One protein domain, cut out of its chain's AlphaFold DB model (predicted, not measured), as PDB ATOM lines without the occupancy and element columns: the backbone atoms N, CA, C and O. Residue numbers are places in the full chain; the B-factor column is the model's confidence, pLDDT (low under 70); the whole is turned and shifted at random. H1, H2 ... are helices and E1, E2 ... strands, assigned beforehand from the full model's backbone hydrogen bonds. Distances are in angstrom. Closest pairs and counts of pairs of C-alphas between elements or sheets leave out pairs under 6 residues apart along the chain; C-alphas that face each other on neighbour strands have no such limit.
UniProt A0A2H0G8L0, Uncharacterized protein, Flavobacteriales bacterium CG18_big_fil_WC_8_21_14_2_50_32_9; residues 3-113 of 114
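Overview. This is residues 3 to 113 of the 114 residues of an uncharacterized protein of Flavobacteriales bacterium CG18_big_fil_WC_8_21_14_2_50_32_9 (UniProt A0A2H0G8L0). Two helical hairpins, H1 with H2 and H3 with H4, make the body, the second pair more widely spaced than the first; a small strand hairpin, E1 with E2, lies at one end beside H2. The long unnamed stretch of residues 73 to 94 runs between H3 and H4, reaching from near the middle of the domain out to its far end at Asn 78. The printed part has 111 residues, with elements in the order E1, E2, H1, H2, H3, H4; the sheet is antiparallel and the class is mostly helix. The whole is compact, with a radius of gyration of the C-alphas of 14.2 A and spans of 43 by 34 by 21 A.

Along the chain. E1 is residues 3 to 5, beginning at C-alpha 3 (39.505, 23.511, -8.887), and E2 is residues 8 to 11. H1, residues 15 to 25, is 15.5 A long. H2, residues 35 to 52, is 25.8 A long. H3, residues 57 to 72, is 21.9 A long. H4, residues 95 to 106, is 16.7 A long and ends at C-alpha 106 (44.456, 36.262, -24.892).

Arrangement. E1 and E2 are antiparallel, with N 3 and O 10 2.9 A apart and N 5 and O 8 2.8 A apart, within hydrogen-bond range. The closest C-alphas of E1 and H2, Ile 5 and Val 43, are 6.7 A apart. H1 and H2 touch, closest at the C-alphas of Ala 22 and Phe 44, 5.0 A, at a shallow tilt of 31 degrees, opposite ways. H2 and H3 are close but not clearly touching, closest at the C-alphas of Leu 52 and Lys 60, 6.2 A. H3 touches H4 with residues 60 to 64 alone, closest at the C-alphas of Phe 64 and Phe 106, 6.9 A, at a shallow tilt of 14 degrees, opposite ways. H1 is apart from H3 and H4. In H1, H2, H3 and H4 every O i to N i+4 pair is within hydrogen-bond range.

Size, cuts and confidence. The two C-alphas farthest apart, those of Thr 13 and Asn 78, are 43.4 A from each other. The printed part has no cut. The link from H3 to H4, 22 residues, is long. The mean pLDDT of the printed part is 92.2, and residues 29 to 33 are under 70.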
ATOM      1  N   ILE A   3      40.362  22.690  -8.018       93.00
ATOM      2  CA  ILE A   3      39.505  23.511  -8.887       93.00
ATOM      3  C   ILE A   3      38.060  23.011  -8.809       93.00
ATOM      4  O   ILE A   3      37.816  21.892  -8.351       93.00
ATOM      5  N   TYR A   4      37.107  23.828  -9.252       91.00
ATOM      6  CA  TYR A   4      35.688  23.477  -9.281       91.00
ATOM      7  C   TYR A   4      35.139  23.658 -10.692       91.00
ATOM      8  O   TYR A   4      35.231  24.747 -11.247       91.00
ATOM      9  N   ILE A   5      34.558  22.595 -11.244       91.38
ATOM     10  CA  ILE A   5      33.932  22.555 -12.567       91.38
ATOM     11  C   ILE A   5      32.484  22.117 -12.363       91.38
ATOM     12  O   ILE A   5      32.238  21.019 -11.864       91.38
ATOM     13  N   ASN A   6      31.521  22.983 -12.687       86.69
ATOM     14  CA  ASN A   6      30.080  22.733 -12.515       86.69
ATOM     15  C   ASN A   6      29.713  22.196 -11.115       86.69
ATOM     16  O   ASN A   6      28.982  21.219 -10.971       86.69
ATOM     17  N   GLY A   7      30.301  22.783 -10.067       86.31
ATOM     18  CA  GLY A   7      30.092  22.367  -8.674       86.31
ATOM     19  C   GLY A   7      30.837  21.094  -8.247       86.31
ATOM     20  O   GLY A   7      30.909  20.810  -7.052       86.31
ATOM     21  N   LYS A   8      31.457  20.354  -9.174       88.44
ATOM     22  CA  LYS A   8      32.316  19.203  -8.865       88.44
ATOM     23  C   LYS A   8      33.745  19.670  -8.641       88.44
ATOM     24  O   LYS A   8      34.295  20.423  -9.439       88.44
ATOM     25  N   SER A   9      34.373  19.202  -7.568       92.75
ATOM     26  CA  SER A   9      35.778  19.511  -7.338       92.75
ATOM     27  C   SER A   9      36.716  18.514  -7.995       92.75
ATOM     28  O   SER A   9      36.540  17.312  -7.806       92.75
ATOM     29  N   LEU A  10      37.765  19.018  -8.635       93.69
ATOM     30  CA  LEU A  10      38.883  18.226  -9.134       93.69
ATOM     31  C   LEU A  10      40.143  18.573  -8.340       93.69
ATOM     32  O   LEU A  10      40.484  19.747  -8.175       93.69
ATOM     33  N   GLN A  11      40.821  17.546  -7.834       94.88
ATOM     34  CA  GLN A  11      42.150  17.691  -7.252       94.88
ATOM     35  C   GLN A  11      43.192  17.476  -8.341       94.88
ATOM     36  O   GLN A  11      43.170  16.456  -9.022       94.88
ATOM     37  N   ILE A  12      44.115  18.421  -8.467       93.94
ATOM     38  CA  ILE A  12      45.270  18.335  -9.358       93.94
ATOM     39  C   ILE A  12      46.549  18.574  -8.564       93.94
ATOM     40  O   ILE A  12      46.583  19.390  -7.637       93.94
ATOM     41  N   THR A  13      47.616  17.868  -8.922       93.12
ATOM     42  CA  THR A  13      48.915  17.988  -8.249       93.12
ATOM     43  C   THR A  13      49.469  19.401  -8.405       93.12
ATOM     44  O   THR A  13      49.752  20.083  -7.421       93.12
ATOM     45  N   ASN A  14      49.548  19.867  -9.649       94.81
ATOM     46  CA  ASN A  14      49.933  21.220 -10.025       94.81
ATOM     47  C   ASN A  14      49.265  21.584 -11.362       94.81
ATOM     48  O   ASN A  14      48.644  20.735 -12.001       94.81
ATOM     49  N   LEU A  15      49.376  22.852 -11.757       95.44
ATOM     50  CA  LEU A  15      48.723  23.370 -12.957       95.44
ATOM     51  C   LEU A  15      49.234  22.718 -14.248       95.44
ATOM     52  O   LEU A  15      48.436  22.421 -15.129       95.44
ATOM     53  N   GLU A  16      50.538  22.483 -14.349       94.75
ATOM     54  CA  GLU A  16      51.162  21.915 -15.546       94.75
ATOM     55  C   GLU A  16      50.687  20.477 -15.788       94.75
ATOM     56  O   GLU A  16      50.269  20.128 -16.887       94.75
ATOM     57  N   GLU A  17      50.671  19.660 -14.736       95.00
ATOM     58  CA  GLU A  17      50.181  18.284 -14.807       95.00
ATOM     59  C   GLU A  17      48.673  18.234 -15.067       95.00
ATOM     60  O   GLU A  17      48.206  17.431 -15.869       95.00
ATOM     61  N   GLY A  18      47.904  19.133 -14.441       96.12
ATOM     62  CA  GLY A  18      46.469  19.248 -14.695       96.12
ATOM     63  C   GLY A  18      46.161  19.610 -16.150       96.12
ATOM     64  O   GLY A  18      45.244  19.040 -16.734       96.12
ATOM     65  N   LEU A  19      46.936  20.527 -16.744       96.56
ATOM     66  CA  LEU A  19      46.808  20.893 -18.154       96.56
ATOM     67  C   LEU A  19      47.118  19.712 -19.063       96.56
ATOM     68  O   LEU A  19      46.291  19.399 -19.907       96.56
ATOM     69  N   LYS A  20      48.245  19.019 -18.854       95.31
ATOM     70  CA  LYS A  20      48.604  17.820 -19.630       95.31
ATOM     71  C   LYS A  20      47.532  16.742 -19.544       95.31
ATOM     72  O   LYS A  20      47.174  16.141 -20.551       95.31
ATOM     73  N   GLN A  21      46.992  16.519 -18.348       94.25
ATOM     74  CA  GLN A  21      45.904  15.573 -18.163       94.25
ATOM     75  C   GLN A  21      44.667  16.001 -18.959       94.25
ATOM     76  O   GLN A  21      44.157  15.211 -19.749       94.25
ATOM     77  N   ALA A  22      44.201  17.240 -18.799       94.94
ATOM     78  CA  ALA A  22      43.024  17.724 -19.516       94.94
ATOM     79  C   ALA A  22      43.223  17.717 -21.043       94.94
ATOM     80  O   ALA A  22      42.308  17.348 -21.773       94.94
ATOM     81  N   ASP A  23      44.428  18.039 -21.508       93.81
ATOM     82  CA  ASP A  23      44.845  17.991 -22.912       93.81
ATOM     83  C   ASP A  23      44.801  16.566 -23.488       93.81
ATOM     84  O   ASP A  23      44.363  16.358 -24.612       93.81
ATOM     85  N   SER A  24      45.158  15.554 -22.690       92.00
ATOM     86  CA  SER A  24      45.092  14.147 -23.114       92.00
ATOM     87  C   SER A  24      43.669  13.586 -23.234       92.00
ATOM     88  O   SER A  24      43.468  12.563 -23.888       92.00
ATOM     89  N   PHE A  25      42.686  14.228 -22.591       90.69
ATOM     90  CA  PHE A  25      41.289  13.776 -22.578       90.69
ATOM     91  C   PHE A  25      40.342  14.668 -23.385       90.69
ATOM     92  O   PHE A  25      39.233  14.225 -23.701       90.69
ATOM     93  N   ARG A  26      40.736  15.908 -23.707       88.75
ATOM     94  CA  ARG A  26      39.933  16.770 -24.576       88.75
ATOM     95  C   ARG A  26      39.849  16.167 -25.973       88.75
ATOM     96  O   ARG A  26      40.794  15.563 -26.473       88.75
ATOM     97  N   ASN A  27      38.691  16.322 -26.596       84.81
ATOM     98  CA  ASN A  27      38.424  15.800 -27.928       84.81
ATOM     99  C   ASN A  27      37.374  16.679 -28.622       84.81
ATOM    100  O   ASN A  27      36.511  17.277 -27.970       84.81
ATOM    101  N   TYR A  28      37.468  16.744 -29.945       81.94
ATOM    102  CA  TYR A  28      36.602  17.505 -30.844       81.94
ATOM    103  C   TYR A  28      35.744  16.593 -31.741       81.94
ATOM    104  O   TYR A  28      35.153  17.052 -32.707       81.94
ATOM    105  N   SER A  29      35.662  15.290 -31.446       69.81
ATOM    106  CA  SER A  29      34.888  14.314 -32.229       69.81
ATOM    107  C   SER A  29      33.379  14.599 -32.270       69.81
ATOM    108  O   SER A  29      32.825  15.188 -31.341       69.81
ATOM    109  N   GLU A  30      32.701  14.067 -33.295       62.84
ATOM    110  CA  GLU A  30      31.255  14.213 -33.560       62.84
ATOM    111  C   GLU A  30      30.314  13.762 -32.426       62.84
ATOM    112  O   GLU A  30      29.144  14.150 -32.420       62.84
ATOM    113  N   ASP A  31      30.790  12.982 -31.447       60.50
ATOM    114  CA  ASP A  31      29.994  12.562 -30.287       60.50
ATOM    115  C   ASP A  31      29.846  13.704 -29.264       60.50
ATOM    116  O   ASP A  31      30.327  13.660 -28.128       60.50
ATOM    117  N   GLY A  32      29.166  14.773 -29.685       57.06
ATOM    118  CA  GLY A  32      28.954  16.007 -28.929       57.06
ATOM    119  C   GLY A  32      28.168  15.845 -27.623       57.06
ATOM    120  O   GLY A  32      27.942  16.847 -26.942       57.06
ATOM    121  N   LYS A  33      27.766  14.614 -27.270       66.50
ATOM    122  CA  LYS A  33      27.027  14.248 -26.053       66.50
ATOM    123  C   LYS A  33      27.865  13.487 -25.027       66.50
ATOM    124  O   LYS A  33      27.355  13.185 -23.950       66.50
ATOM    125  N   ASN A  34      29.125  13.176 -25.322       83.62
ATOM    126  CA  ASN A  34      29.973  12.479 -24.367       83.62
ATOM    127  C   ASN A  34      30.308  13.395 -23.175       83.62
ATOM    128  O   ASN A  34      31.191  14.250 -23.251       83.62
ATOM    129  N   GLU A  35      29.607  13.202 -22.056       86.19
ATOM    130  CA  GLU A  35      29.757  14.010 -20.838       86.19
ATOM    131  C   GLU A  35      31.198  14.045 -20.307       86.19
ATOM    132  O   GLU A  35      31.607  15.042 -19.710       86.19
ATOM    133  N   ILE A  36      31.984  12.987 -20.538       87.19
ATOM    134  CA  ILE A  36      33.390  12.922 -20.125       87.19
ATOM    135  C   ILE A  36      34.226  13.896 -20.961       87.19
ATOM    136  O   ILE A  36      35.014  14.654 -20.398       87.19
ATOM    137  N   VAL A  37      34.024  13.925 -22.282       87.50
ATOM    138  CA  VAL A  37      34.712  14.872 -23.178       87.50
ATOM    139  C   VAL A  37      34.322  16.308 -22.832       87.50
ATOM    140  O   VAL A  37      35.192  17.160 -22.677       87.50
ATOM    141  N   ILE A  38      33.027  16.570 -22.627       89.00
ATOM    142  CA  ILE A  38      32.527  17.894 -22.220       89.00
ATOM    143  C   ILE A  38      33.219  18.353 -20.935       89.00
ATOM    144  O   ILE A  38      33.717  19.478 -20.857       89.00
ATOM    145  N   TYR A  39      33.281  17.468 -19.940       91.75
ATOM    146  CA  TYR A  39      33.927  17.753 -18.670       91.75
ATOM    147  C   TYR A  39      35.411  18.092 -18.844       91.75
ATOM    148  O   TYR A  39      35.868  19.104 -18.312       91.75
ATOM    149  N   TRP A  40      36.168  17.304 -19.609       93.00
ATOM    150  CA  TRP A  40      37.600  17.550 -19.798       93.00
ATOM    151  C   TRP A  40      37.901  18.782 -20.655       93.00
ATOM    152  O   TRP A  40      38.843  19.508 -20.338       93.00
ATOM    153  N   ASN A  41      37.062  19.101 -21.643       93.69
ATOM    154  CA  ASN A  41      37.157  20.360 -22.384       93.69
ATOM    155  C   ASN A  41      36.962  21.571 -21.449       93.69
ATOM    156  O   ASN A  41      37.703  22.551 -21.531       93.69
ATOM    157  N   GLN A  42      36.005  21.495 -20.515       93.94
ATOM    158  CA  GLN A  42      35.790  22.536 -19.502       93.94
ATOM    159  C   GLN A  42      36.966  22.639 -18.523       93.94
ATOM    160  O   GLN A  42      37.431  23.744 -18.241       93.94
ATOM    161  N   VAL A  43      37.478  21.504 -18.033       95.75
ATOM    162  CA  VAL A  43      38.675  21.467 -17.175       95.75
ATOM    163  C   VAL A  43      39.850  22.145 -17.880       95.75
ATOM    164  O   VAL A  43      40.498  23.002 -17.281       95.75
ATOM    165  N   PHE A  44      40.103  21.802 -19.147       96.81
ATOM    166  CA  PHE A  44      41.190  22.382 -19.929       96.81
ATOM    167  C   PHE A  44      41.070  23.907 -20.016       96.81
ATOM    168  O   PHE A  44      42.021  24.608 -19.682       96.81
ATOM    169  N   VAL A  45      39.894  24.431 -20.384       96.31
ATOM    170  CA  VAL A  45      39.674  25.883 -20.503       96.31
ATOM    171  C   VAL A  45      39.867  26.607 -19.166       96.31
ATOM    172  O   VAL A  45      40.489  27.670 -19.129       96.31
ATOM    173  N   GLU A  46      39.389  26.048 -18.055       96.25
ATOM    174  CA  GLU A  46      39.577  26.667 -16.737       96.25
ATOM    175  C   GLU A  46      41.044  26.667 -16.293       96.25
ATOM    176  O   GLU A  46      41.544  27.669 -15.774       96.25
ATOM    177  N   LEU A  47      41.777  25.583 -16.549       97.00
ATOM    178  CA  LEU A  47      43.212  25.533 -16.275       97.00
ATOM    179  C   LEU A  47      44.006  26.464 -17.197       97.00
ATOM    180  O   LEU A  47      44.925  27.145 -16.736       97.00
ATOM    181  N   LEU A  48      43.619  26.571 -18.467       97.56
ATOM    182  CA  LEU A  48      44.219  27.493 -19.426       97.56
ATOM    183  C   LEU A  48      44.089  28.941 -18.939       97.56
ATOM    184  O   LEU A  48      45.091  29.652 -18.860       97.56
ATOM    185  N   LYS A  49      42.898  29.361 -18.491       96.44
ATOM    186  CA  LYS A  49      42.684  30.689 -17.882       96.44
ATOM    187  C   LYS A  49      43.617  30.944 -16.696       96.44
ATOM    188  O   LYS A  49      44.098  32.062 -16.518       96.44
ATOM    189  N   LEU A  50      43.876  29.932 -15.863       96.00
ATOM    190  CA  LEU A  50      44.813  30.052 -14.742       96.00
ATOM    191  C   LEU A  50      46.269  30.159 -15.209       96.00
ATOM    192  O   LEU A  50      47.029  30.924 -14.612       96.00
ATOM    193  N   LYS A  51      46.660  29.428 -16.260       96.81
ATOM    194  CA  LYS A  51      48.009  29.480 -16.848       96.81
ATOM    195  C   LYS A  51      48.290  30.835 -17.469       96.81
ATOM    196  O   LYS A  51      49.331  31.411 -17.178       96.81
ATOM    197  N   LEU A  52      47.345  31.385 -18.229       97.12
ATOM    198  CA  LEU A  52      47.494  32.690 -18.879       97.12
ATOM    199  C   LEU A  52      47.725  33.832 -17.878       97.12
ATOM    200  O   LEU A  52      48.409  34.796 -18.199       97.12
ATOM    201  N   LYS A  53      47.242  33.711 -16.635       96.06
ATOM    202  CA  LYS A  53      47.522  34.682 -15.560       96.06
ATOM    203  C   LYS A  53      48.948  34.602 -14.997       96.06
ATOM    204  O   LYS A  53      49.350  35.506 -14.274       96.06
ATOM    205  N   GLN A  54      49.674  33.517 -15.261       95.81
ATOM    206  CA  GLN A  54      50.974  33.210 -14.646       95.81
ATOM    207  C   GLN A  54      52.148  33.290 -15.624       95.81
ATOM    208  O   GLN A  54      53.297  33.253 -15.189       95.81
ATOM    209  N   VAL A  55      51.877  33.376 -16.925       96.88
ATOM    210  CA  VAL A  55      52.906  33.384 -17.968       96.88
ATOM    211  C   VAL A  55      53.102  34.776 -18.568       96.88
ATOM    212  O   VAL A  55      52.213  35.628 -18.519       96.88
ATOM    213  N   ASN A  56      54.282  35.005 -19.142       97.06
ATOM    214  CA  ASN A  56      54.594  36.230 -19.880       97.06
ATOM    215  C   ASN A  56      53.932  36.247 -21.274       97.06
ATOM    216  O   ASN A  56      53.414  35.239 -21.748       97.06
ATOM    217  N   GLU A  57      53.994  37.394 -21.952       94.88
ATOM    218  CA  GLU A  57      53.371  37.596 -23.270       94.88
ATOM    219  C   GLU A  57      53.902  36.656 -24.361       94.88
ATOM    220  O   GLU A  57      53.133  36.201 -25.207       94.88
ATOM    221  N   ASN A  58      55.189  36.294 -24.325       95.75
ATOM    222  CA  ASN A  58      55.752  35.366 -25.307       95.75
ATOM    223  C   ASN A  58      55.130  33.974 -25.164       95.75
ATOM    224  O   ASN A  58      54.725  33.374 -26.156       95.75
ATOM    225  N   GLU A  59      55.020  33.471 -23.937       96.56
ATOM    226  CA  GLU A  59      54.366  32.195 -23.650       96.56
ATOM    227  C   GLU A  59      52.867  32.234 -23.974       96.56
ATOM    228  O   GLU A  59      52.371  31.302 -24.607       96.56
ATOM    229  N   LYS A  60      52.151  33.319 -23.631       96.69
ATOM    230  CA  LYS A  60      50.743  33.496 -24.043       96.69
ATOM    231  C   LYS A  60      50.591  33.396 -25.556       96.69
ATOM    232  O   LYS A  60      49.702  32.694 -26.026       96.69
ATOM    233  N   MET A  61      51.473  34.055 -26.306       95.00
ATOM    234  CA  MET A  61      51.449  34.051 -27.767       95.00
ATOM    235  C   MET A  61      51.720  32.658 -28.352       95.00
ATOM    236  O   MET A  61      51.129  32.296 -29.367       95.00
ATOM    237  N   GLN A  62      52.580  31.848 -27.727       96.56
ATOM    238  CA  GLN A  62      52.769  30.452 -28.149       96.56
ATOM    239  C   GLN A  62      51.506  29.622 -27.913       96.56
ATOM    240  O   GLN A  62      51.075  28.901 -28.806       96.56
ATOM    241  N   ILE A  63      50.877  29.769 -26.744       96.88
ATOM    242  CA  ILE A  63      49.632  29.063 -26.420       96.88
ATOM    243  C   ILE A  63      48.505  29.477 -27.379       96.88
ATOM    244  O   ILE A  63      47.788  28.613 -27.880       96.88
ATOM    245  N   PHE A  64      48.389  30.777 -27.670       96.94
ATOM    246  CA  PHE A  64      47.456  31.311 -28.661       96.94
ATOM    247  C   PHE A  64      47.650  30.627 -30.013       96.94
ATOM    248  O   PHE A  64      46.705  30.058 -30.544       96.94
ATOM    249  N   LYS A  65      48.881  30.623 -30.541       95.50
ATOM    250  CA  LYS A  65      49.191  30.032 -31.849       95.50
ATOM    251  C   LYS A  65      48.843  28.552 -31.912       95.50
ATOM    252  O   LYS A  65      48.240  28.131 -32.890       95.50
ATOM    253  N   THR A  66      49.188  27.780 -30.883       95.50
ATOM    254  CA  THR A  66      48.849  26.353 -30.828       95.50
ATOM    255  C   THR A  66      47.341  26.150 -30.890       95.50
ATOM    256  O   THR A  66      46.853  25.415 -31.741       95.50
ATOM    257  N   LEU A  67      46.590  26.845 -30.036       96.31
ATOM    258  CA  LEU A  67      45.145  26.661 -29.956       96.31
ATOM    259  C   LEU A  67      44.412  27.211 -31.190       96.31
ATOM    260  O   LEU A  67      43.394  26.665 -31.600       96.31
ATOM    261  N   TRP A  68      44.943  28.275 -31.796       95.88
ATOM    262  CA  TRP A  68      44.436  28.841 -33.043       95.88
ATOM    263  C   TRP A  68      44.648  27.898 -34.229       95.88
ATOM    264  O   TRP A  68      43.750  27.745 -35.051       95.88
ATOM    265  N   LEU A  69      45.805  27.233 -34.306       95.38
ATOM    266  CA  LEU A  69      46.062  26.213 -35.326       95.38
ATOM    267  C   LEU A  69      45.089  25.041 -35.191       95.38
ATOM    268  O   LEU A  69      44.478  24.657 -36.179       95.38
ATOM    269  N   GLU A  70      44.876  24.541 -33.970       94.69
ATOM    270  CA  GLU A  70      43.885  23.485 -33.731       94.69
ATOM    271  C   GLU A  70      42.474  23.902 -34.135       94.69
ATOM    272  O   GLU A  70      41.720  23.095 -34.667       94.69
ATOM    273  N   PHE A  71      42.105  25.158 -33.876       95.31
ATOM    274  CA  PHE A  71      40.822  25.693 -34.304       95.31
ATOM    275  C   PHE A  71      40.709  25.763 -35.835       95.31
ATOM    276  O   PHE A  71      39.647  25.480 -36.380       95.31
ATOM    277  N   GLY A  72      41.802  26.086 -36.532       94.31
ATOM    278  CA  GLY A  72      41.863  26.096 -37.995       94.31
ATOM    279  C   GLY A  72      41.608  24.730 -38.644       94.31
ATOM    280  O   GLY A  72      41.161  24.687 -39.788       94.31
ATOM    281  N   ASP A  73      41.828  23.636 -37.911       94.25
ATOM    282  CA  ASP A  73      41.530  22.271 -38.361       94.25
ATOM    283  C   ASP A  73      40.051  21.873 -38.148       94.25
ATOM    284  O   ASP A  73      39.620  20.803 -38.585       94.25
ATOM    285  N   ILE A  74      39.245  22.718 -37.489       93.94
ATOM    286  CA  ILE A  74      37.825  22.455 -37.227       93.94
ATOM    287  C   ILE A  74      36.981  22.898 -38.421       93.94
ATOM    288  O   ILE A  74      36.949  24.071 -38.794       93.94
ATOM    289  N   SER A  75      36.250  21.952 -39.011       94.00
ATOM    290  CA  SER A  75      35.352  22.226 -40.134       94.00
ATOM    291  C   SER A  75      34.159  23.093 -39.715       94.00
ATOM    292  O   SER A  75      33.584  22.913 -38.635       94.00
ATOM    293  N   VAL A  76      33.776  24.016 -40.599       96.62
ATOM    294  CA  VAL A  76      32.569  24.843 -40.483       96.62
ATOM    295  C   VAL A  76      31.659  24.607 -41.683       96.62
ATOM    296  O   VAL A  76      32.136  24.343 -42.787       96.62
ATOM    297  N   ASN A  77      30.350  24.701 -41.467       96.75
ATOM    298  CA  ASN A  77      29.356  24.585 -42.528       96.75
ATOM    299  C   ASN A  77      29.270  25.887 -43.361       96.75
ATOM    300  O   ASN A  77      29.988  26.860 -43.127       96.75
ATOM    301  N   ASN A  78      28.349  25.932 -44.329       97.38
ATOM    302  CA  ASN A  78      28.133  27.110 -45.185       97.38
ATOM    303  C   ASN A  78      27.593  28.350 -44.439       97.38
ATOM    304  O   ASN A  78      27.554  29.431 -45.023       97.38
ATOM    305  N   GLU A  79      27.153  28.198 -43.189       97.75
ATOM    306  CA  GLU A  79      26.664  29.272 -42.315       97.75
ATOM    307  C   GLU A  79      27.738  29.720 -41.306       97.75
ATOM    308  O   GLU A  79      27.451  30.466 -40.371       97.75
ATOM    309  N   ASP A  80      28.993  29.299 -41.514       97.06
ATOM    310  CA  ASP A  80      30.131  29.575 -40.635       97.06
ATOM    311  C   ASP A  80      29.980  29.004 -39.213       97.06
ATOM    312  O   ASP A  80      30.612  29.479 -38.263       97.06
ATOM    313  N   GLU A  81      29.172  27.958 -39.052       97.81
ATOM    314  CA  GLU A  81      28.981  27.263 -37.783       97.81
ATOM    315  C   GLU A  81      29.841  26.005 -37.698       97.81
ATOM    316  O   GLU A  81      30.029  25.301 -38.691       97.81
ATOM    317  N   LEU A  82      30.322  25.674 -36.500       95.25
ATOM    318  CA  LEU A  82      31.123  24.470 -36.300       95.25
ATOM    319  C   LEU A  82      30.350  23.200 -36.660       95.25
ATOM    320  O   LEU A  82      29.245  22.968 -36.165       95.25
ATOM    321  N   GLU A  83      30.972  22.312 -37.431       93.88
ATOM    322  CA  GLU A  83      30.403  20.993 -37.736       93.88
ATOM    323  C   GLU A  83      30.626  19.972 -36.612       93.88
ATOM    324  O   GLU A  83      29.905  18.968 -36.530       93.88
ATOM    325  N   VAL A  84      31.571  20.267 -35.713       92.12
ATOM    326  CA  VAL A  84      31.916  19.497 -34.509       92.12
ATOM    327  C   VAL A  84      32.144  20.414 -33.301       92.12
ATOM    328  O   VAL A  84      32.234  21.627 -33.435       92.12
ATOM    329  N   ARG A  85      32.227  19.860 -32.088       92.25
ATOM    330  CA  ARG A  85      32.516  20.643 -30.873       92.25
ATOM    331  C   ARG A  85      33.969  21.131 -30.893       92.25
ATOM    332  O   ARG A  85      34.864  20.346 -31.185       92.25
ATOM    333  N   PHE A  86      34.220  22.357 -30.446       94.56
ATOM    334  CA  PHE A  86      35.568  22.859 -30.168       94.56
ATOM    335  C   PHE A  86      35.639  23.375 -28.731       94.56
ATOM    336  O   PHE A  86      34.969  24.337 -28.365       94.56
ATOM    337  N   LEU A  87      36.445  22.724 -27.886       94.44
ATOM    338  CA  LEU A  87      36.526  23.018 -26.450       94.44
ATOM    339  C   LEU A  87      35.125  23.051 -25.797       94.44
ATOM    340  O   LEU A  87      34.431  22.032 -25.728       94.44
ATOM    341  N   VAL A  88      34.721  24.217 -25.290       93.44
ATOM    342  CA  VAL A  88      33.432  24.457 -24.633       93.44
ATOM    343  C   VAL A  88      32.323  24.853 -25.612       93.44
ATOM    344  O   VAL A  88      31.167  24.877 -25.202       93.44
ATOM    345  N   PHE A  89      32.653  25.121 -26.879       94.50
ATOM    346  CA  PHE A  89      31.719  25.524 -27.932       94.50
ATOM    347  C   PHE A  89      31.129  24.308 -28.630       94.50
ATOM    348  O   PHE A  89      31.861  23.413 -29.057       94.50
ATOM    349  N   GLU A  90      29.807  24.257 -28.728       92.75
ATOM    350  CA  GLU A  90      29.096  23.112 -29.288       92.75
ATOM    351  C   GLU A  90      29.072  23.152 -30.820       92.75
ATOM    352  O   GLU A  90      29.333  24.176 -31.451       92.75
ATOM    353  N   LYS A  91      28.732  22.015 -31.435       92.56
ATOM    354  CA  LYS A  91      28.368  21.986 -32.854       92.56
ATOM    355  C   LYS A  91      27.242  22.997 -33.103       92.56
ATOM    356  O   LYS A  91      26.282  23.027 -32.334       92.56
ATOM    357  N   GLY A  92      27.339  23.772 -34.180       95.19
ATOM    358  CA  GLY A  92      26.402  24.855 -34.484       95.19
ATOM    359  C   GLY A  92      26.802  26.210 -33.889       95.19
ATOM    360  O   GLY A  92      26.179  27.216 -34.204       95.19
ATOM    361  N   THR A  93      27.843  26.291 -33.052       96.56
ATOM    362  CA  THR A  93      28.380  27.592 -32.630       96.56
ATOM    363  C   THR A  93      28.975  28.326 -33.832       96.56
ATOM    364  O   THR A  93      29.761  27.755 -34.586       96.56
ATOM    365  N   ASN A  94      28.648  29.610 -33.990       97.75
ATOM    366  CA  ASN A  94      29.226  30.447 -35.037       97.75
ATOM    367  C   ASN A  94      30.723  30.701 -34.777       97.75
ATOM    368  O   ASN A  94      31.117  31.072 -33.669       97.75
ATOM    369  N   LYS A  95      31.569  30.570 -35.806       95.94
ATOM    370  CA  LYS A  95      33.027  30.735 -35.680       95.94
ATOM    371  C   LYS A  95      33.454  32.109 -35.147       95.94
ATOM    372  O   LYS A  95      34.486  32.202 -34.485       95.94
ATOM    373  N   LEU A  96      32.663  33.162 -35.380       95.44
ATOM    374  CA  LEU A  96      32.944  34.511 -34.875       95.44
ATOM    375  C   LEU A  96      32.844  34.595 -33.348       95.44
ATOM    376  O   LEU A  96      33.587  35.350 -32.728       95.44
ATOM    377  N   GLU A  97      31.981  33.793 -32.720       97.31
ATOM    378  CA  GLU A  97      31.911  33.713 -31.256       97.31
ATOM    379  C   GLU A  97      33.237  33.203 -30.673       97.31
ATOM    380  O   GLU A  97      33.736  33.710 -29.667       97.31
ATOM    381  N   ILE A  98      33.854  32.245 -31.362       96.38
ATOM    382  CA  ILE A  98      35.129  31.641 -30.972       96.38
ATOM    383  C   ILE A  98      36.270  32.633 -31.204       96.38
ATOM    384  O   ILE A  98      37.156  32.751 -30.360       96.38
ATOM    385  N   TRP A  99      36.230  33.398 -32.299       95.38
ATOM    386  CA  TRP A  99      37.182  34.486 -32.546       95.38
ATOM    387  C   TRP A  99      37.142  35.514 -31.411       95.38
ATOM    388  O   TRP A  99      38.168  35.795 -30.794       95.38
ATOM    389  N   HIS A 100      35.954  35.995 -31.046       95.06
ATOM    390  CA  HIS A 100      35.806  36.925 -29.925       95.06
ATOM    391  C   HIS A 100      36.268  36.327 -28.595       95.06
ATOM    392  O   HIS A 100      36.834  37.027 -27.753       95.06
ATOM    393  N   TRP A 101      36.071  35.025 -28.391       97.19
ATOM    394  CA  TRP A 101      36.606  34.346 -27.220       97.19
ATOM    395  C   TRP A 101      38.139  34.353 -27.185       97.19
ATOM    396  O   TRP A 101      38.708  34.584 -26.117       97.19
ATOM    397  N   PHE A 102      38.812  34.160 -28.324       96.69
ATOM    398  CA  PHE A 102      40.267  34.296 -28.425       96.69
ATOM    399  C   PHE A 102      40.730  35.725 -28.113       96.69
ATOM    400  O   PHE A 102      41.642  35.881 -27.296       96.69
ATOM    401  N   ASP A 103      40.080  36.744 -28.688       95.25
ATOM    402  CA  ASP A 103      40.379  38.160 -28.416       95.25
ATOM    403  C   ASP A 103      40.356  38.447 -26.911       95.25
ATOM    404  O   ASP A 103      41.318  38.963 -26.339       95.25
ATOM    405  N   VAL A 104      39.273  38.041 -26.241       95.75
ATOM    406  CA  VAL A 104      39.078  38.270 -24.805       95.75
ATOM    407  C   VAL A 104      40.053  37.451 -23.963       95.75
ATOM    408  O   VAL A 104      40.621  37.969 -23.000       95.75
ATOM    409  N   LEU A 105      40.244  36.169 -24.282       96.00
ATOM    410  CA  LEU A 105      41.041  35.271 -23.450       96.00
ATOM    411  C   LEU A 105      42.535  35.603 -23.503       96.00
ATOM    412  O   LEU A 105      43.213  35.539 -22.474       96.00
ATOM    413  N   PHE A 106      43.044  35.949 -24.685       95.38
ATOM    414  CA  PHE A 106      44.456  36.262 -24.892       95.38
ATOM    415  C   PHE A 106      44.755  37.761 -24.854       95.38
ATOM    416  O   PHE A 106      45.928  38.128 -24.851       95.38
ATOM    417  N   ASN A 107      43.727  38.611 -24.757       92.62
ATOM    418  CA  ASN A 107      43.840  40.067 -24.842       92.62
ATOM    419  C   ASN A 107      44.561  40.497 -26.133       92.62
ATOM    420  O   ASN A 107      45.539  41.246 -26.102       92.62
ATOM    421  N   VAL A 108      44.083  39.962 -27.257       88.62
ATOM    422  CA  VAL A 108      44.569  40.250 -28.611       88.62
ATOM    423  C   VAL A 108      43.453  40.871 -29.444       88.62
ATOM    424  O   VAL A 108      42.285  40.799 -29.075       88.62
ATOM    425  N   VAL A 109      43.825  41.483 -30.566       88.25
ATOM    426  CA  VAL A 109      42.881  41.928 -31.593       88.25
ATOM    427  C   VAL A 109      43.146  41.091 -32.839       88.25
ATOM    428  O   VAL A 109      44.054  41.389 -33.610       88.25
ATOM    429  N   LEU A 110      42.396  40.004 -33.023       83.56
ATOM    430  CA  LEU A 110      42.607  39.039 -34.106       83.56
ATOM    431  C   LEU A 110      42.609  39.686 -35.488       83.56
ATOM    432  O   LEU A 110      43.434  39.322 -36.318       83.56
ATOM    433  N   SER A 111      41.742  40.674 -35.724       82.44
ATOM    434  CA  SER A 111      41.679  41.396 -37.001       82.44
ATOM    435  C   SER A 111      42.953  42.173 -37.345       82.44
ATOM    436  O   SER A 111      43.110  42.594 -38.482       82.44
ATOM    437  N   GLU A 112      43.840  42.404 -36.375       82.56
ATOM    438  CA  GLU A 112      45.150  43.030 -36.595       82.56
ATOM    439  C   GLU A 112      46.269  41.992 -36.808       82.56
ATOM    440  O   GLU A 112      47.403  42.361 -37.114       82.56
ATOM    441  N   LEU A 113      45.969  40.698 -36.635       74.56
ATOM    442  CA  LEU A 113      46.928  39.591 -36.704       74.56
ATOM    443  C   LEU A 113      46.822  38.750 -37.989       74.56
ATOM    444  O   LEU A 113      47.751  37.981 -38.254       74.56
TER     445      LEU A 113